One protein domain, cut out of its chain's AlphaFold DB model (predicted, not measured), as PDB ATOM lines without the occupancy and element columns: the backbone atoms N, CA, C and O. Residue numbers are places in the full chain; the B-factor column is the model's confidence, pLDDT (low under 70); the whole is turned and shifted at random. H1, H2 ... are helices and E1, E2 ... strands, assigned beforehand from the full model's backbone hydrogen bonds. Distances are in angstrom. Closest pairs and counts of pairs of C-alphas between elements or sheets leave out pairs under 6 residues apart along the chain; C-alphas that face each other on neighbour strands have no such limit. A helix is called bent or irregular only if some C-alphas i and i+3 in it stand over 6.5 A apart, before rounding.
ATOM      1  N   GLN A  41     119.375 102.903 126.711       94.38
ATOM      2  CA  GLN A  41     118.243 103.332 125.897       94.38
ATOM      3  C   GLN A  41     116.939 103.186 126.683       94.38
ATOM      4  O   GLN A  41     116.610 102.102 127.159       94.38
ATOM      5  N   ILE A  42     116.174 104.273 126.806       96.19
ATOM      6  CA  ILE A  42     114.836 104.233 127.408       96.19
ATOM      7  C   ILE A  42     113.869 103.579 126.420       96.19
ATOM      8  O   ILE A  42     113.696 104.067 125.305       96.19
ATOM      9  N   VAL A  43     113.209 102.508 126.852       96.62
ATOM     10  CA  VAL A  43     112.194 101.790 126.063       96.62
ATOM     11  C   VAL A  43     110.798 102.325 126.354       96.62
ATOM     12  O   VAL A  43     109.992 102.528 125.450       96.62
ATOM     13  N   SER A  44     110.499 102.576 127.627       95.94
ATOM     14  CA  SER A  44     109.210 103.122 128.046       95.94
ATOM     15  C   SER A  44     109.335 103.916 129.339       95.94
ATOM     16  O   SER A  44     110.294 103.770 130.101       95.94
ATOM     17  N   ALA A  45     108.358 104.784 129.583       95.62
ATOM     18  CA  ALA A  45     108.314 105.630 130.761       95.62
ATOM     19  C   ALA A  45     106.875 105.720 131.277       95.62
ATOM     20  O   ALA A  45     105.963 106.015 130.507       95.62
ATOM     21  N   GLN A  46     106.683 105.468 132.569       93.62
ATOM     22  CA  GLN A  46     105.382 105.587 133.224       93.62
ATOM     23  C   GLN A  46     104.986 107.056 133.425       93.62
ATOM     24  O   GLN A  46     105.789 107.981 133.221       93.62
ATOM     25  N   ASP A  47     103.742 107.266 133.852       90.25
ATOM     26  CA  ASP A  47     103.254 108.581 134.250       90.25
ATOM     27  C   ASP A  47     104.101 109.176 135.376       90.25
ATOM     28  O   ASP A  47     104.692 108.486 136.207       90.25
ATOM     29  N   GLU A  48     104.212 110.500 135.353       91.69
ATOM     30  CA  GLU A  48     104.987 111.234 136.341       91.69
ATOM     31  C   GLU A  48     104.189 111.412 137.634       91.69
ATOM     32  O   GLU A  48     103.057 111.902 137.628       91.69
ATOM     33  N   LEU A  49     104.824 111.106 138.763       91.25
ATOM     34  CA  LEU A  49     104.308 111.415 140.085       91.25
ATOM     35  C   LEU A  49     104.929 112.715 140.607       91.25
ATOM     36  O   LEU A  49     106.140 112.804 140.797       91.25
ATOM     37  N   LYS A  50     104.085 113.699 140.930       93.25
ATOM     38  CA  LYS A  50     104.500 114.946 141.588       93.25
ATOM     39  C   LYS A  50     104.213 114.897 143.083       93.25
ATOM     40  O   LYS A  50     103.076 114.674 143.501       93.25
ATOM     41  N   LEU A  51     105.239 115.161 143.883       92.81
ATOM     42  CA  LEU A  51     105.181 115.210 145.340       92.81
ATOM     43  C   LEU A  51     105.697 116.556 145.850       92.81
ATOM     44  O   LEU A  51     106.533 117.213 145.232       92.81
ATOM     45  N   TYR A  52     105.210 116.946 147.025       92.69
ATOM     46  CA  TYR A  52     105.659 118.148 147.718       92.69
ATOM     47  C   TYR A  52     106.066 117.806 149.146       92.69
ATOM     48  O   TYR A  52     105.250 117.304 149.924       92.69
ATOM     49  N   TRP A  53     107.322 118.082 149.484       92.56
ATOM     50  CA  TRP A  53     107.869 117.954 150.831       92.56
ATOM     51  C   TRP A  53     107.799 119.307 151.538       92.56
ATOM     52  O   TRP A  53     108.140 120.326 150.951       92.56
ATOM     53  N   THR A  54     107.360 119.338 152.794       91.44
ATOM     54  CA  THR A  54     107.128 120.582 153.552       91.44
ATOM     55  C   THR A  54     108.284 120.997 154.454       91.44
ATOM     56  O   THR A  54     108.197 122.038 155.098       91.44
ATOM     57  N   GLY A  55     109.324 120.173 154.573       88.12
ATOM     58  CA  GLY A  55     110.330 120.291 155.628       88.12
ATOM     59  C   GLY A  55     110.120 119.305 156.792       88.12
ATOM     60  O   GLY A  55     111.001 119.093 157.617       88.12
ATOM     61  N   LYS A  56     108.929 118.697 156.882       87.44
ATOM     62  CA  LYS A  56     108.562 117.736 157.946       87.44
ATOM     63  C   LYS A  56     107.975 116.434 157.402       87.44
ATOM     64  O   LYS A  56     108.061 115.387 158.040       87.44
ATOM     65  N   GLY A  57     107.347 116.501 156.233       89.31
ATOM     66  CA  GLY A  57     106.631 115.392 155.619       89.31
ATOM     67  C   GLY A  57     106.105 115.768 154.240       89.31
ATOM     68  O   GLY A  57     106.333 116.877 153.758       89.31
ATOM     69  N   PHE A  58     105.365 114.860 153.608       91.00
ATOM     70  CA  PHE A  58     104.661 115.176 152.367       91.00
ATOM     71  C   PHE A  58     103.382 115.973 152.657       91.00
ATOM     72  O   PHE A  58     102.635 115.612 153.563       91.00
ATOM     73  N   ALA A  59     103.116 117.035 151.888       85.81
ATOM     74  CA  ALA A  59     101.927 117.881 152.074       85.81
ATOM     75  C   ALA A  59     100.609 117.199 151.680       85.81
ATOM     76  O   ALA A  59      99.554 117.582 152.173       85.81
ATOM     77  N   GLN A  60     100.648 116.229 150.765       72.00
ATOM     78  CA  GLN A  60      99.459 115.536 150.269       72.00
ATOM     79  C   GLN A  60      99.728 114.040 150.129       72.00
ATOM     80  O   GLN A  60     100.840 113.623 149.807       72.00
ATOM     81  N   ALA A  61      98.675 113.238 150.297       64.25
ATOM     82  CA  ALA A  61      98.700 111.800 150.062       64.25
ATOM     83  C   ALA A  61      98.490 111.432 148.575       64.25
ATOM     84  O   ALA A  61      97.888 110.402 148.278       64.25
ATOM     85  N   LYS A  62      98.987 112.251 147.636       65.31
ATOM     86  CA  LYS A  62      99.066 111.857 146.221       65.31
ATOM     87  C   LYS A  62     100.189 110.831 146.026       65.31
ATOM     88  O   LYS A  62     101.166 110.835 146.781       65.31
ATOM     89  N   GLY A  63     100.011 109.941 145.051       66.19
ATOM     90  CA  GLY A  63     100.835 108.741 144.880       66.19
ATOM     91  C   GLY A  63     100.451 107.628 145.852       66.19
ATOM     92  O   GLY A  63      99.768 107.864 146.859       66.19
ATOM     93  N   ASP A  64     100.878 106.408 145.555       78.12
ATOM     94  CA  ASP A  64     100.648 105.292 146.459       78.12
ATOM     95  C   ASP A  64     101.531 105.422 147.728       78.12
ATOM     96  O   ASP A  64     102.377 106.318 147.878       78.12
ATOM     97  N   LYS A  65     101.292 104.567 148.726       82.19
ATOM     98  CA  LYS A  65     102.089 104.582 149.961       82.19
ATOM     99  C   LYS A  65     103.547 104.169 149.696       82.19
ATOM    100  O   LYS A  65     104.431 104.672 150.391       82.19
ATOM    101  N   SER A  66     103.782 103.287 148.728       84.25
ATOM    102  CA  SER A  66     105.095 102.756 148.346       84.25
ATOM    103  C   SER A  66     106.001 103.826 147.741       84.25
ATOM    104  O   SER A  66     107.124 103.977 148.204       84.25
ATOM    105  N   ASP A  67     105.513 104.622 146.796       86.94
ATOM    106  CA  ASP A  67     106.212 105.706 146.109       86.94
ATOM    107  C   ASP A  67     106.628 106.788 147.100       86.94
ATOM    108  O   ASP A  67     107.764 107.264 147.103       86.94
ATOM    109  N   ARG A  68     105.730 107.148 148.028       87.69
ATOM    110  CA  ARG A  68     106.081 108.082 149.105       87.69
ATOM    111  C   ARG A  68     107.157 107.509 150.020       87.69
ATOM    112  O   ARG A  68     108.031 108.254 150.461       87.69
ATOM    113  N   GLN A  69     107.104 106.217 150.340       88.31
ATOM    114  CA  GLN A  69     108.154 105.566 151.126       88.31
ATOM    115  C   GLN A  69     109.482 105.513 150.360       88.31
ATOM    116  O   GLN A  69     110.514 105.810 150.960       88.31
ATOM    117  N   TYR A  70     109.440 105.254 149.052       88.94
ATOM    118  CA  TYR A  70     110.587 105.242 148.145       88.94
ATOM    119  C   TYR A  70     111.281 106.602 148.105       88.94
ATOM    120  O   TYR A  70     112.456 106.731 148.447       88.94
ATOM    121  N   VAL A  71     110.524 107.655 147.800       90.44
ATOM    122  CA  VAL A  71     111.043 109.025 147.770       90.44
ATOM    123  C   VAL A  71     111.530 109.450 149.153       90.44
ATOM    124  O   VAL A  71     112.576 110.081 149.260       90.44
ATOM    125  N   LYS A  72     110.844 109.071 150.239       88.94
ATOM    126  CA  LYS A  72     111.316 109.362 151.602       88.94
ATOM    127  C   LYS A  72     112.650 108.680 151.913       88.94
ATOM    128  O   LYS A  72     113.469 109.280 152.604       88.94
ATOM    129  N   ALA A  73     112.868 107.454 151.439       88.44
ATOM    130  CA  ALA A  73     114.136 106.753 151.606       88.44
ATOM    131  C   ALA A  73     115.273 107.469 150.860       88.44
ATOM    132  O   ALA A  73     116.339 107.657 151.436       88.44
ATOM    133  N   ILE A  74     115.013 107.973 149.648       88.50
ATOM    134  CA  ILE A  74     115.966 108.811 148.900       88.50
ATOM    135  C   ILE A  74     116.247 110.118 149.635       88.50
ATOM    136  O   ILE A  74     117.397 110.471 149.850       88.50
ATOM    137  N   LEU A  75     115.208 110.837 150.061       87.81
ATOM    138  CA  LEU A  75     115.372 112.114 150.754       87.81
ATOM    139  C   LEU A  75     116.218 111.971 152.024       87.81
ATOM    140  O   LEU A  75     117.011 112.851 152.321       87.81
ATOM    141  N   ARG A  76     116.116 110.857 152.755       86.12
ATOM    142  CA  ARG A  76     116.940 110.605 153.952       86.12
ATOM    143  C   ARG A  76     118.444 110.560 153.687       86.12
ATOM    144  O   ARG A  76     119.201 110.709 154.638       86.12
ATOM    145  N   THR A  77     118.875 110.365 152.443       82.62
ATOM    146  CA  THR A  77     120.300 110.405 152.084       82.62
ATOM    147  C   THR A  77     120.812 111.835 151.893       82.62
ATOM    148  O   THR A  77     122.018 112.055 151.778       82.62
ATOM    149  N   PHE A  78     119.909 112.821 151.873       82.62
ATOM    150  CA  PHE A  78     120.246 114.229 151.724       82.62
ATOM    151  C   PHE A  78     120.694 114.813 153.064       82.62
ATOM    152  O   PHE A  78     120.376 114.298 154.136       82.62
ATOM    153  N   ASP A  79     121.398 115.941 152.998       82.56
ATOM    154  CA  ASP A  79     121.741 116.712 154.187       82.56
ATOM    155  C   ASP A  79     120.469 117.116 154.955       82.56
ATOM    156  O   ASP A  79     119.487 117.581 154.366       82.56
ATOM    157  N   ALA A  80     120.482 116.952 156.280       84.06
ATOM    158  CA  ALA A  80     119.326 117.233 157.128       84.06
ATOM    159  C   ALA A  80     118.843 118.689 157.008       84.06
ATOM    160  O   ALA A  80     117.640 118.940 157.102       84.06
ATOM    161  N   SER A  81     119.749 119.638 156.741       83.94
ATOM    162  CA  SER A  81     119.380 121.035 156.494       83.94
ATOM    163  C   SER A  81     118.457 121.168 155.285       83.94
ATOM    164  O   SER A  81     117.504 121.936 155.329       83.94
ATOM    165  N   TRP A  82     118.651 120.369 154.232       83.00
ATOM    166  CA  TRP A  82     117.801 120.411 153.040       83.00
ATOM    167  C   TRP A  82     116.412 119.864 153.319       83.00
ATOM    168  O   TRP A  82     115.422 120.411 152.837       83.00
ATOM    169  N   LEU A  83     116.337 118.808 154.130       85.50
ATOM    170  CA  LEU A  83     115.071 118.209 154.532       85.50
ATOM    171  C   LEU A  83     114.248 119.106 155.444       85.50
ATOM    172  O   LEU A  83     113.065 118.829 155.584       85.50
ATOM    173  N   ALA A  84     114.823 120.164 156.016       88.25
ATOM    174  CA  ALA A  84     114.077 121.181 156.748       88.25
ATOM    175  C   ALA A  84     113.378 122.198 155.824       88.25
ATOM    176  O   ALA A  84     112.516 122.949 156.283       88.25
ATOM    177  N   HIS A  85     113.706 122.216 154.527       88.38
ATOM    178  CA  HIS A  85     113.118 123.137 153.556       88.38
ATOM    179  C   HIS A  85     112.021 122.479 152.720       88.38
ATOM    180  O   HIS A  85     112.039 121.262 152.515       88.38
ATOM    181  N   PRO A  86     111.063 123.262 152.193       91.62
ATOM    182  CA  PRO A  86     110.082 122.707 151.284       91.62
ATOM    183  C   PRO A  86     110.689 122.409 149.902       91.62
ATOM    184  O   PRO A  86     111.443 123.210 149.341       91.62
ATOM    185  N   LEU A  87     110.349 121.243 149.351       92.44
ATOM    186  CA  LEU A  87     110.893 120.723 148.094       92.44
ATOM    187  C   LEU A  87     109.751 120.331 147.155       92.44
ATOM    188  O   LEU A  87     108.775 119.707 147.577       92.44
ATOM    189  N   THR A  88     109.907 120.643 145.871       93.56
ATOM    190  CA  THR A  88     109.110 120.031 144.802       93.56
ATOM    191  C   THR A  88     109.865 118.828 144.270       93.56
ATOM    192  O   THR A  88     111.067 118.912 144.011       93.56
ATOM    193  N   ILE A  89     109.162 117.709 144.131       94.50
ATOM    194  CA  ILE A  89     109.737 116.434 143.725       94.50
ATOM    195  C   ILE A  89     108.908 115.872 142.577       94.50
ATOM    196  O   ILE A  89     107.679 115.861 142.645       94.50
ATOM    197  N   ALA A  90     109.582 115.385 141.545       95.19
ATOM    198  CA  ALA A  90     108.973 114.621 140.468       95.19
ATOM    199  C   ALA A  90     109.652 113.253 140.393       95.19
ATOM    200  O   ALA A  90     110.878 113.166 140.387       95.19
ATOM    201  N   MET A  91     108.859 112.192 140.353       95.00
ATOM    202  CA  MET A  91     109.317 110.816 140.226       95.00
ATOM    203  C   MET A  91     108.783 110.229 138.924       95.00
ATOM    204  O   MET A  91     107.615 110.416 138.583       95.00
ATOM    205  N   LYS A  92     109.634 109.493 138.209       95.25
ATOM    206  CA  LYS A  92     109.245 108.773 137.000       95.25
ATOM    207  C   LYS A  92     109.934 107.419 136.944       95.25
ATOM    208  O   LYS A  92     111.157 107.338 137.033       95.25
ATOM    209  N   THR A  93     109.143 106.368 136.777       95.44
ATOM    210  CA  THR A  93     109.635 105.003 136.570       95.44
ATOM    211  C   THR A  93     109.819 104.758 135.078       95.44
ATOM    212  O   THR A  93     108.940 105.083 134.278       95.44
ATOM    213  N   ILE A  94     110.952 104.183 134.695       96.75
ATOM    214  CA  ILE A  94     111.324 103.940 133.301       96.75
ATOM    215  C   ILE A  94     111.825 102.508 133.107       96.75
ATOM    216  O   ILE A  94     112.379 101.905 134.027       96.75
ATOM    217  N   ARG A  95     111.647 101.981 131.894       96.88
ATOM    218  CA  ARG A  95     112.315 100.766 131.417       96.88
ATOM    219  C   ARG A  95     113.493 101.166 130.548       96.88
ATOM    220  O   ARG A  95     113.333 101.985 129.642       96.88
ATOM    221  N   VAL A  96     114.656 100.596 130.825       95.00
ATOM    222  CA  VAL A  96     115.912 100.910 130.147       95.00
ATOM    223  C   VAL A  96     116.558  99.618 129.675       95.00
ATOM    224  O   VAL A  96     116.643  98.665 130.441       95.00
ATOM    225  N   GLN A  97     117.035  99.585 128.437       93.38
ATOM    226  CA  GLN A  97     117.943  98.547 127.957       93.38
ATOM    227  C   GLN A  97     119.381  99.041 128.088       93.38
ATOM    228  O   GLN A  97     119.704 100.150 127.655       93.38
ATOM    229  N   LYS A  98     120.244  98.214 128.679       89.06
ATOM    230  CA  LYS A  98     121.700  98.398 128.688       89.06
ATOM    231  C   LYS A  98     122.258  97.561 127.538       89.06
ATOM    232  O   LYS A  98     122.014  96.369 127.513       89.06
ATOM    233  N   ASN A  99     122.941  98.161 126.565       86.25
ATOM    234  CA  ASN A  99     123.549  97.468 125.413       86.25
ATOM    235  C   ASN A  99     122.597  96.606 124.551       86.25
ATOM    236  O   ASN A  99     123.054  95.708 123.852       86.25
ATOM    237  N   GLY A 100     121.287  96.872 124.575       78.62
ATOM    238  CA  GLY A 100     120.297  96.009 123.912       78.62
ATOM    239  C   GLY A 100     120.032  94.686 124.644       78.62
ATOM    240  O   GLY A 100     119.380  93.804 124.088       78.62
ATOM    241  N   ASP A 101     120.516  94.552 125.882       81.50
ATOM    242  CA  ASP A 101     120.213  93.434 126.772       81.50
ATOM    243  C   ASP A 101     118.779  93.543 127.332       81.50
ATOM    244  O   ASP A 101     117.926  94.297 126.856       81.50
ATOM    245  N   LYS A 102     118.495  92.763 128.381       84.12
ATOM    246  CA  LYS A 102     117.204  92.766 129.070       84.12
ATOM    247  C   LYS A 102     116.846  94.157 129.594       84.12
ATOM    248  O   LYS A 102     117.689  94.905 130.079       84.12
ATOM    249  N   GLU A 103     115.552  94.453 129.547       91.62
ATOM    250  CA  GLU A 103     114.998  95.661 130.141       91.62
ATOM    251  C   GLU A 103     115.100  95.637 131.664       91.62
ATOM    252  O   GLU A 103     114.629  94.716 132.337       91.62
ATOM    253  N   GLU A 104     115.629  96.721 132.209       91.38
ATOM    254  CA  GLU A 104     115.722  96.977 133.634       91.38
ATOM    255  C   GLU A 104     114.814  98.146 134.012       91.38
ATOM    256  O   GLU A 104     114.609  99.089 133.245       91.38
ATOM    257  N   THR A 105     114.244  98.089 135.214       92.88
ATOM    258  CA  THR A 105     113.508  99.228 135.768       92.88
ATOM    259  C   THR A 105     114.493 100.171 136.439       92.88
ATOM    260  O   THR A 105     115.213  99.767 137.352       92.88
ATOM    261  N   MET A 106     114.451 101.444 136.059       95.31
ATOM    262  CA  MET A 106     115.080 102.523 136.816       95.31
ATOM    263  C   MET A 106     114.018 103.521 137.272       95.31
ATOM    264  O   MET A 106     112.948 103.638 136.672       95.31
ATOM    265  N   VAL A 107     114.315 104.263 138.334       95.19
ATOM    266  CA  VAL A 107     113.483 105.377 138.796       95.19
ATOM    267  C   VAL A 107     114.304 106.652 138.732       95.19
ATOM    268  O   VAL A 107     115.425 106.694 139.228       95.19
ATOM    269  N   ILE A 108     113.748 107.699 138.133       96.50
ATOM    270  CA  ILE A 108     114.332 109.037 138.158       96.50
ATOM    271  C   ILE A 108     113.558 109.871 139.164       96.50
ATOM    272  O   ILE A 108     112.339 110.008 139.050       96.50
ATOM    273  N   VAL A 109     114.270 110.462 140.116       95.12
ATOM    274  CA  VAL A 109     113.718 111.427 141.066       95.12
ATOM    275  C   VAL A 109     114.383 112.776 140.847       95.12
ATOM    276  O   VAL A 109     115.575 112.937 141.092       95.12
ATOM    277  N   ALA A 110     113.609 113.749 140.380       94.88
ATOM    278  CA  ALA A 110     114.017 115.140 140.296       94.88
ATOM    279  C   ALA A 110     113.571 115.881 141.562       94.88
ATOM    280  O   ALA A 110     112.425 115.747 141.990       94.88
ATOM    281  N   VAL A 111     114.459 116.679 142.150       93.19
ATOM    282  CA  VAL A 111     114.208 117.456 143.368       93.19
ATOM    283  C   VAL A 111     114.653 118.896 143.158       93.19
ATOM    284  O   VAL A 111     115.782 119.150 142.736       93.19
ATOM    285  N   LYS A 112     113.777 119.844 143.490       91.81
ATOM    286  CA  LYS A 112     114.052 121.284 143.442       91.81
ATOM    287  C   LYS A 112     113.550 121.960 144.714       91.81
ATOM    288  O   LYS A 112     112.481 121.630 145.226       91.81
ATOM    289  N   SER A 113     114.303 122.936 145.211       89.44
ATOM    290  CA  SER A 113     113.854 123.792 146.312       89.44
ATOM    291  C   SER A 113     112.729 124.702 145.828       89.44
ATOM    292  O   SER A 113     112.785 125.235 144.721       89.44
ATOM    293  N   THR A 114     111.710 124.907 146.658       86.00
ATOM    294  CA  THR A 114     110.648 125.886 146.363       86.00
ATOM    295  C   THR A 114     110.993 127.284 146.882       86.00
ATOM    296  O   THR A 114     110.319 128.263 146.559       86.00
ATOM    297  N   GLY A 115     112.057 127.404 147.680       78.56
ATOM    298  CA  GLY A 115     112.510 128.666 148.243       78.56
ATOM    299  C   GLY A 115     113.247 129.516 147.212       78.56
ATOM    300  O   GLY A 115     114.319 129.139 146.748       78.56
ATOM    301  N   LYS A 116     112.739 130.725 146.933       68.38
ATOM    302  CA  LYS A 116     113.302 131.680 145.949       68.38
ATOM    303  C   LYS A 116     114.781 132.055 146.164       68.38
ATOM    304  O   LYS A 116     115.408 132.578 145.252       68.38
ATOM    305  N   ARG A 117     115.336 131.837 147.362       67.88
ATOM    306  CA  ARG A 117     116.736 132.157 147.718       67.88
ATOM    307  C   ARG A 117     117.539 130.949 148.196       67.88
ATOM    308  O   ARG A 117     118.697 131.103 148.565       67.88
ATOM    309  N   TRP A 118     116.937 129.762 148.196       72.06
ATOM    310  CA  TRP A 118     117.595 128.547 148.655       72.06
ATOM    311  C   TRP A 118     117.965 127.694 147.453       72.06
ATOM    312  O   TRP A 118     117.119 126.992 146.897       72.06
ATOM    313  N   LYS A 119     119.230 127.779 147.036       66.19
ATOM    314  CA  LYS A 119     119.778 126.884 146.018       66.19
ATOM    315  C   LYS A 119     120.161 125.579 146.695       66.19
ATOM    316  O   LYS A 119     120.876 125.579 147.694       66.19
ATOM    317  N   ILE A 120     119.663 124.473 146.156       68.19
ATOM    318  CA  ILE A 120     120.158 123.163 146.554       68.19
ATOM    319  C   ILE A 120     121.593 123.084 146.037       68.19
ATOM    320  O   ILE A 120     121.816 123.229 144.841       68.19
ATOM    321  N   ASN A 121     122.568 122.935 146.928       63.66
ATOM    322  CA  ASN A 121     123.950 122.719 146.508       63.66
ATOM    323  C   ASN A 121     124.109 121.285 146.005       63.66
ATOM    324  O   ASN A 121     123.295 120.423 146.321       63.66
ATOM    325  N   ALA A 122     125.151 120.999 145.231       60.31
ATOM    326  CA  ALA A 122     125.393 119.623 144.829       60.31
ATOM    327  C   ALA A 122     125.638 118.751 146.082       60.31
ATOM    328  O   ALA A 122     126.403 119.155 146.967       60.31
ATOM    329  N   PRO A 123     124.973 117.593 146.211       60.53
ATOM    330  CA  PRO A 123     125.120 116.766 147.396       60.53
ATOM    331  C   PRO A 123     126.557 116.272 147.527       60.53
ATOM    332  O   PRO A 123     127.188 115.892 146.542       60.53
ATOM    333  N   LYS A 124     127.071 116.227 148.762       57.91
ATOM    334  CA  LYS A 124     128.366 115.582 149.038       57.91
ATOM    335  C   LYS A 124     128.321 114.074 148.771       57.91
ATOM    336  O   LYS A 124     129.368 113.468 148.554       57.91
ATOM    337  N   PHE A 125     127.135 113.459 148.783       64.56
ATOM    338  CA  PHE A 125     127.001 112.048 148.448       64.56
ATOM    339  C   PHE A 125     127.138 111.872 146.933       64.56
ATOM    340  O   PHE A 125     126.334 112.360 146.145       64.56
ATOM    341  N   LYS A 126     128.198 111.176 146.514       66.06
ATOM    342  CA  LYS A 126     128.414 110.835 145.104       66.06
ATOM    343  C   LYS A 126     127.459 109.732 144.663       66.06
ATOM    344  O   LYS A 126     127.030 109.732 143.518       66.06
ATOM    345  N   GLN A 127     127.146 108.792 145.546       75.56
ATOM    346  CA  GLN A 127     126.160 107.728 145.377       75.56
ATOM    347  C   GLN A 127     125.742 107.250 146.768       75.56
ATOM    348  O   GLN A 127     126.528 107.366 147.709       75.56
ATOM    349  N   CYS A 128     124.535 106.723 146.909       73.94
ATOM    350  CA  CYS A 128     124.052 106.205 148.186       73.94
ATOM    351  C   CYS A 128     123.242 104.931 147.983       73.94
ATOM    352  O   CYS A 128     122.497 104.816 147.009       73.94
ATOM    353  N   MET A 129     123.362 104.003 148.926       81.12
ATOM    354  CA  MET A 129     122.411 102.909 149.058       81.12
ATOM    355  C   MET A 129     121.120 103.462 149.673       81.12
ATOM    356  O   MET A 129     121.169 104.272 150.599       81.12
ATOM    357  N   ILE A 130     119.976 103.076 149.121       81.25
ATOM    358  CA  ILE A 130     118.662 103.509 149.591       81.25
ATOM    359  C   ILE A 130     118.101 102.415 150.496       81.25
ATOM    360  O   ILE A 130     117.700 101.346 150.031       81.25
ATOM    361  N   ASP A 131     118.077 102.695 151.797       69.94
ATOM    362  CA  ASP A 131     117.607 101.754 152.811       69.94
ATOM    363  C   ASP A 131     116.093 101.499 152.717       69.94
ATOM    364  O   ASP A 131     115.306 102.380 152.362       69.94
ATOM    365  N   GLY A 132     115.668 100.294 153.109       70.38
ATOM    366  CA  GLY A 132     114.253  99.900 153.155       70.38
ATOM    367  C   GLY A 132     113.789  98.985 152.018       70.38
ATOM    368  O   GLY A 132     112.599  98.687 151.935       70.38
ATOM    369  N   TYR A 133     114.713  98.501 151.183       71.38
ATOM    370  CA  TYR A 133     114.439  97.562 150.092       71.38
ATOM    371  C   TYR A 133     115.200  96.246 150.274       71.38
ATOM    372  O   TYR A 133     116.274  96.210 150.868       71.38
ATOM    373  N   LYS A 134     114.636  95.142 149.759       70.44
ATOM    374  CA  LYS A 134     115.230  93.791 149.863       70.44
ATOM    375  C   LYS A 134     116.555  93.639 149.102       70.44
ATOM    376  O   LYS A 134     117.270  92.670 149.320       70.44
ATOM    377  N   CYS A 135     116.848  94.560 148.191       68.56
ATOM    378  CA  CYS A 135     118.063  94.602 147.386       68.56
ATOM    379  C   CYS A 135     118.710  95.990 147.514       68.56
ATOM    380  O   CYS A 135     117.989  96.970 147.726       68.56
ATOM    381  N   PRO A 136     120.046  96.091 147.389       72.31
ATOM    382  CA  PRO A 136     120.740  97.369 147.444       72.31
ATOM    383  C   PRO A 136     120.387  98.200 146.203       72.31
ATOM    384  O   PRO A 136     120.907  97.974 145.111       72.31
ATOM    385  N   ILE A 137     119.481  99.160 146.373       87.75
ATOM    386  CA  ILE A 137     119.181 100.162 145.349       87.75
ATOM    387  C   ILE A 137     120.195 101.291 145.499       87.75
ATOM    388  O   ILE A 137     120.335 101.863 146.580       87.75
ATOM    389  N   TYR A 138     120.879 101.631 144.413       88.56
ATOM    390  CA  TYR A 138     121.815 102.747 144.365       88.56
ATOM    391  C   TYR A 138     121.145 103.981 143.781       88.56
ATOM    392  O   TYR A 138     120.504 103.892 142.740       88.56
ATOM    393  N   GLY A 139     121.332 105.133 144.424       90.88
ATOM    394  CA  GLY A 139     120.992 106.447 143.886       90.88
ATOM    395  C   GLY A 139     122.227 107.154 143.330       90.88
ATOM    396  O   GLY A 139     123.194 107.371 144.064       90.88
ATOM    397  N   VAL A 140     122.184 107.543 142.054       91.56
ATOM    398  CA  VAL A 140     123.235 108.310 141.368       91.56
ATOM    399  C   VAL A 140     122.724 109.734 141.099       91.56
ATOM    400  O   VAL A 140     121.872 109.909 140.228       91.56
ATOM    401  N   PRO A 141     123.191 110.749 141.852       91.25
ATOM    402  CA  PRO A 141     122.769 112.134 141.705       91.25
ATOM    403  C   PRO A 141     123.506 112.872 140.578       91.25
ATOM    404  O   PRO A 141     124.708 112.698 140.364       91.25
ATOM    405  N   TYR A 142     122.773 113.779 139.940       90.94
ATOM    406  CA  TYR A 142     123.198 114.725 138.916       90.94
ATOM    407  C   TYR A 142     122.645 116.099 139.275       90.94
ATOM    408  O   TYR A 142     121.446 116.244 139.505       90.94
ATOM    409  N   TYR A 143     123.505 117.109 139.329       89.25
ATOM    410  CA  TYR A 143     123.096 118.476 139.632       89.25
ATOM    411  C   TYR A 143     123.025 119.300 138.343       89.25
ATOM    412  O   TYR A 143     124.020 119.411 137.632       89.25
ATOM    413  N   ILE A 144     121.842 119.835 138.031       89.31
ATOM    414  CA  ILE A 144     121.547 120.509 136.760       89.31
ATOM    415  C   ILE A 144     120.625 121.701 137.041       89.31
ATOM    416  O   ILE A 144     119.492 121.517 137.481       89.31
ATOM    417  N   ASP A 145     121.117 122.921 136.819       85.75
ATOM    418  CA  ASP A 145     120.358 124.185 136.891       85.75
ATOM    419  C   ASP A 145     119.455 124.345 138.134       85.75
ATOM    420  O   ASP A 145     118.286 124.749 138.076       85.75
ATOM    421  N   GLY A 146     120.013 124.025 139.306       83.06
ATOM    422  CA  GLY A 146     119.325 124.146 140.598       83.06
ATOM    423  C   GLY A 146     118.389 122.982 140.935       83.06
ATOM    424  O   GLY A 146     117.708 123.033 141.962       83.06
ATOM    425  N   CYS A 147     118.367 121.941 140.102       89.25
ATOM    426  CA  CYS A 147     117.665 120.688 140.340       89.25
ATOM    427  C   CYS A 147     118.669 119.554 140.583       89.25
ATOM    428  O   CYS A 147     119.725 119.495 139.952       89.25
ATOM    429  N   ILE A 148     118.320 118.621 141.465       91.19
ATOM    430  CA  ILE A 148     119.010 117.333 141.572       91.19
ATOM    431  C   ILE A 148     118.163 116.292 140.854       91.19
ATOM    432  O   ILE A 148     117.004 116.111 141.207       91.19
ATOM    433  N   TYR A 149     118.746 115.584 139.897       93.88
ATOM    434  CA  TYR A 149     118.182 114.378 139.300       93.88
ATOM    435  C   TYR A 149     118.901 113.168 139.884       93.88
ATOM    436  O   TYR A 149     120.125 113.130 139.888       93.88
ATOM    437  N   ILE A 150     118.165 112.184 140.383       93.75
ATOM    438  CA  ILE A 150     118.730 110.965 140.960       93.75
ATOM    439  C   ILE A 150     118.202 109.786 140.174       93.75
ATOM    440  O   ILE A 150     116.991 109.594 140.108       93.75
ATOM    441  N   VAL A 151     119.108 109.003 139.596       95.25
ATOM    442  CA  VAL A 151     118.757 107.725 138.975       95.25
ATOM    443  C   VAL A 151     118.930 106.626 140.009       95.25
ATOM    444  O   VAL A 151     120.014 106.463 140.570       95.25
ATOM    445  N   CYS A 152     117.857 105.892 140.268       93.12
ATOM    446  CA  CYS A 152     117.794 104.833 141.256       93.12
ATOM    447  C   CYS A 152     117.579 103.480 140.577       93.12
ATOM    448  O   CYS A 152     116.599 103.299 139.851       93.12
ATOM    449  N   PHE A 153     118.494 102.538 140.801       92.31
ATOM    450  CA  PHE A 153     118.478 101.218 140.165       92.31
ATOM    451  C   PHE A 153     119.338 100.213 140.941       92.31
ATOM    452  O   PHE A 153     120.055 100.580 141.875       92.31
ATOM    453  N   ILE A 154     119.251  98.938 140.567       89.69
ATOM    454  CA  ILE A 154     120.139  97.884 141.069       89.69
ATOM    455  C   ILE A 154     121.292  97.769 140.064       89.69
ATOM    456  O   ILE A 154     121.038  97.369 138.929       89.69
ATOM    457  N   PRO A 155     122.531  98.146 140.416       86.12
ATOM    458  CA  PRO A 155     123.638  98.085 139.477       86.12
ATOM    459  C   PRO A 155     124.113  96.645 139.273       86.12
ATOM    460  O   PRO A 155     123.964  95.784 140.146       86.12
ATOM    461  N   SER A 156     124.760  96.408 138.133       85.25
ATOM    462  CA  SER A 156     125.649  95.257 137.972       85.25
ATOM    463  C   SER A 156     126.834  95.388 138.937       85.25
ATOM    464  O   SER A 156     127.179  96.491 139.365       85.25
ATOM    465  N   TRP A 157     127.467  94.272 139.283       83.06
ATOM    466  CA  TRP A 157     128.606  94.253 140.199       83.06
ATOM    467  C   TRP A 157     129.855  93.763 139.486       83.06
ATOM    468  O   TRP A 157     129.786  92.839 138.680       83.06
ATOM    469  N   GLN A 158     130.992  94.362 139.818       82.06
ATOM    470  CA  GLN A 158     132.295  93.977 139.295       82.06
ATOM    471  C   GLN A 158     133.303  93.833 140.432       82.06
ATOM    472  O   GLN A 158     133.228  94.545 141.436       82.06
ATOM    473  N   MET A 159     134.256  92.919 140.268       82.44
ATOM    474  CA  MET A 159     135.417  92.848 141.149       82.44
ATOM    475  C   MET A 159     136.476  93.832 140.667       82.44
ATOM    476  O   MET A 159     136.866  93.824 139.503       82.44
ATOM    477  N   THR A 160     136.944  94.688 141.568       78.62
ATOM    478  CA  THR A 160     138.084  95.575 141.342       78.62
ATOM    479  C   THR A 160     139.142  95.235 142.384       78.62
ATOM    480  O   THR A 160     139.001  95.573 143.559       78.62
ATOM    481  N   GLY A 161     140.175  94.493 141.973       82.44
ATOM    482  CA  GLY A 161     141.068  93.823 142.919       82.44
ATOM    483  C   GLY A 161     140.282  92.820 143.773       82.44
ATOM    484  O   GLY A 161     139.593  91.962 143.231       82.44
ATOM    485  N   ASN A 162     140.338  92.976 145.098       88.38
ATOM    486  CA  ASN A 162     139.598  92.141 146.056       88.38
ATOM    487  C   ASN A 162     138.291  92.787 146.556       88.38
ATOM    488  O   ASN A 162     137.710  92.315 147.533       88.38
ATOM    489  N   GLU A 163     137.839  93.879 145.937       84.94
ATOM    490  CA  GLU A 163     136.645  94.608 146.366       84.94
ATOM    491  C   GLU A 163     135.513  94.479 145.342       84.94
ATOM    492  O   GLU A 163     135.691  94.761 144.154       84.94
ATOM    493  N   LEU A 164     134.324  94.093 145.814       82.19
ATOM    494  CA  LEU A 164     133.109  94.078 145.006       82.19
ATOM    495  C   LEU A 164     132.539  95.498 144.930       82.19
ATOM    496  O   LEU A 164     132.115  96.058 145.942       82.19
ATOM    497  N   ARG A 165     132.502  96.077 143.730       81.81
ATOM    498  CA  ARG A 165     132.027  97.445 143.496       81.81
ATOM    499  C   ARG A 165     130.856  97.467 142.512       81.81
ATOM    500  O   ARG A 165     130.829  96.666 141.576       81.81
ATOM    501  N   PRO A 166     129.884  98.378 142.691       83.62
ATOM    502  CA  PRO A 166     128.820  98.564 141.717       83.62
ATOM    503  C   PRO A 166     129.390  99.170 140.428       83.62
ATOM    504  O   PRO A 166     130.181 100.115 140.457       83.62
ATOM    505  N   GLU A 167     128.965  98.641 139.291       87.12
ATOM    506  CA  GLU A 167     129.354  99.100 137.964       87.12
ATOM    507  C   GLU A 167     128.433 100.260 137.536       87.12
ATOM    508  O   GLU A 167     127.279 100.059 137.149       87.12
ATOM    509  N   ILE A 168     128.921 101.501 137.662       86.69
ATOM    510  CA  ILE A 168     128.140 102.724 137.408       86.69
ATOM    511  C   ILE A 168     128.885 103.629 136.427       86.69
ATOM    512  O   ILE A 168     129.919 104.211 136.758       86.69
ATOM    513  N   TYR A 169     128.297 103.837 135.249       89.00
ATOM    514  CA  TYR A 169     128.834 104.714 134.209       89.00
ATOM    515  C   TYR A 169     128.050 106.022 134.161       89.00
ATOM    516  O   TYR A 169     127.028 106.139 133.489       89.00
ATOM    517  N   ARG A 170     128.513 107.021 134.921       90.62
ATOM    518  CA  ARG A 170     127.767 108.275 135.130       90.62
ATOM    519  C   ARG A 170     127.454 109.022 133.843       90.62
ATOM    520  O   ARG A 170     126.366 109.576 133.740       90.62
ATOM    521  N   GLU A 171     128.400 109.063 132.912       91.81
ATOM    522  CA  GLU A 171     128.268 109.807 131.659       91.81
ATOM    523  C   GLU A 171     127.216 109.182 130.744       91.81
ATOM    524  O   GLU A 171     126.299 109.868 130.298       91.81
ATOM    525  N   THR A 172     127.261 107.865 130.539       93.00
ATOM    526  CA  THR A 172     126.270 107.202 129.684       93.00
ATOM    527  C   THR A 172     124.899 107.124 130.334       93.00
ATOM    528  O   THR A 172     123.889 107.230 129.641       93.00
ATOM    529  N   LEU A 173     124.840 107.028 131.666       93.19
ATOM    530  CA  LEU A 173     123.591 107.153 132.409       93.19
ATOM    531  C   LEU A 173     123.029 108.585 132.318       93.19
ATOM    532  O   LEU A 173     121.820 108.766 132.190       93.19
ATOM    533  N   TYR A 174     123.875 109.619 132.304       94.88
ATOM    534  CA  TYR A 174     123.411 110.982 132.049       94.88
ATOM    535  C   TYR A 174     122.801 111.109 130.651       94.88
ATOM    536  O   TYR A 174     121.650 111.523 130.530       94.88
ATOM    537  N   GLU A 175     123.544 110.725 129.613       95.44
ATOM    538  CA  GLU A 175     123.126 110.887 128.218       95.44
ATOM    539  C   GLU A 175     121.883 110.055 127.873       95.44
ATOM    540  O   GLU A 175     120.928 110.580 127.300       95.44
ATOM    541  N   GLY A 176     121.866 108.775 128.258       94.25
ATOM    542  CA  GLY A 176     120.789 107.847 127.910       94.25
ATOM    543  C   GLY A 176     119.568 107.913 128.826       94.25
ATOM    544  O   GLY A 176     118.462 107.601 128.386       94.25
ATOM    545  N   VAL A 177     119.740 108.319 130.093       96.44
ATOM    546  CA  VAL A 177     118.675 108.241 131.107       96.44
ATOM    547  C   VAL A 177     118.268 109.602 131.661       96.44
ATOM    548  O   VAL A 177     117.075 109.869 131.749       96.44
ATOM    549  N   VAL A 178     119.197 110.489 132.021       96.50
ATOM    550  CA  VAL A 178     118.853 111.760 132.698       96.50
ATOM    551  C   VAL A 178     118.480 112.864 131.715       96.50
ATOM    552  O   VAL A 178     117.423 113.486 131.848       96.50
ATOM    553  N   LYS A 179     119.338 113.109 130.723       96.12
ATOM    554  CA  LYS A 179     119.219 114.185 129.732       96.12
ATOM    555  C   LYS A 179     117.843 114.246 129.055       96.12
ATOM    556  O   LYS A 179     117.317 115.354 128.941       96.12
ATOM    557  N   PRO A 180     117.178 113.122 128.709       96.50
ATOM    558  CA  PRO A 180     115.832 113.150 128.134       96.50
ATOM    559  C   PRO A 180     114.756 113.807 129.012       96.50
ATOM    560  O   PRO A 180     113.718 114.209 128.477       96.50
ATOM    561  N   PHE A 181     114.981 113.927 130.325       95.88
ATOM    562  CA  PHE A 181     114.023 114.444 131.309       95.88
ATOM    563  C   PHE A 181     114.416 115.784 131.941       95.88
ATOM    564  O   PHE A 181     113.630 116.359 132.706       95.88
ATOM    565  N   VAL A 182     115.604 116.302 131.621       94.38
ATOM    566  CA  VAL A 182     116.062 117.616 132.083       94.38
ATOM    567  C   VAL A 182     115.079 118.693 131.621       94.38
ATOM    568  O   VAL A 182     114.666 118.717 130.464       94.38
TER     569      VAL A 182
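Overview. This is residues 41 to 182 of the 189 residues of an uncharacterized protein of Prevotella loescheii DSM 19665 = JCM 12249 = ATCC 15930 (UniProt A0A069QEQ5). A strongly twisted sheet of seven strands makes the core, with the long hairpin of E3 and E4 running through it; H1 packs on one face and H3 on the opposite face. At one end E7 turns off into a small separate hairpin of E8 and E9, the elements farthest from the mean of the C-alphas. The printed part has 142 residues, with named elements in the order E1 E2 H1 H2 E3 E4 E5 E6 E7 E8 E9 H3, three helices and nine strands, class mixed. Both sheets are antiparallel, the large one branched at E3. The whole is compact and rounded, with a radius of gyration of the C-alphas of 15.2 A and spans of 43 by 33 by 31 A.

Along the chain. In the large sheet, E3 is residues 87 to 98, 31.5 A long, and E4 residues 103 to 113, 32.5 A. E6 is residues 137 to 144, 22.2 A, and E7 residues 147 to 153, 19.5 A. E1, residues 41 to 45, begins at C-alpha 41 (118.243, 103.332, 125.897); E2 is residues 49 to 53 and E5 residues 128 to 130. E8, residues 156 to 160, and E9, residues 163 to 167, form the second sheet. H1 is residues 65 to 75, 15.3 A, H2 residues 80 to 83, and H3 residues 170 to 181, 15.5 A, ending at C-alpha 181 (114.023, 114.444, 131.309).

Arrangement. E3 bends by 62 degrees at residue 95; E1 and E2 lie on one side of it, E4 on the other side. N 43 and O 95 are 2.8 A apart, N 51 and O 89 2.8 A, and N 92 and O 108 2.9 A, within hydrogen-bond range. E4 pairs with E7, N 109 and O 150 at 2.9 A. E5, E6 and E7 are a meander, each strand the antiparallel neighbour of the one before, with N 130 and O 137 at 2.8 A and N 142 and O 149 at 2.7 A. With E4 first they make a Greek key, the first strand the antiparallel neighbour of the fourth. E7 runs on into E8 at 88 degrees; in the hairpin of E8 and E9, N 158 and O 165 are 2.9 A apart. The sheet curls round H1, whose Ala 73 has its C-alpha 5.9 A from that of Ile 130, the closest of H1 and E5. It also curls round H3; the closest C-alphas of E1 and H3, Gln 41 and Gly 176, are 5.6 A apart. H3 is only just irregular, C-alphas 176 and 179 being 6.8 A apart. H2 is not on the large sheet and is close but not clearly touching H1, Leu 75 and Leu 83 having the closest C-alphas at 7.2 A. Every O i to N i+4 pair is within hydrogen-bond range in H1 and 5 of 8 in H3; H2 is too short for such a pair.

Size, cuts and confidence. The C-alphas farthest apart, of Gln 60 and Gly 161, are 47.5 A apart. The printed part has no cut. The links E2 to H1 and E4 to E5 are long. Mean pLDDT of the printed part is 86.1; residues 61 to 63, 116 to 117, 119 to 126, 131 and 135 are under 70.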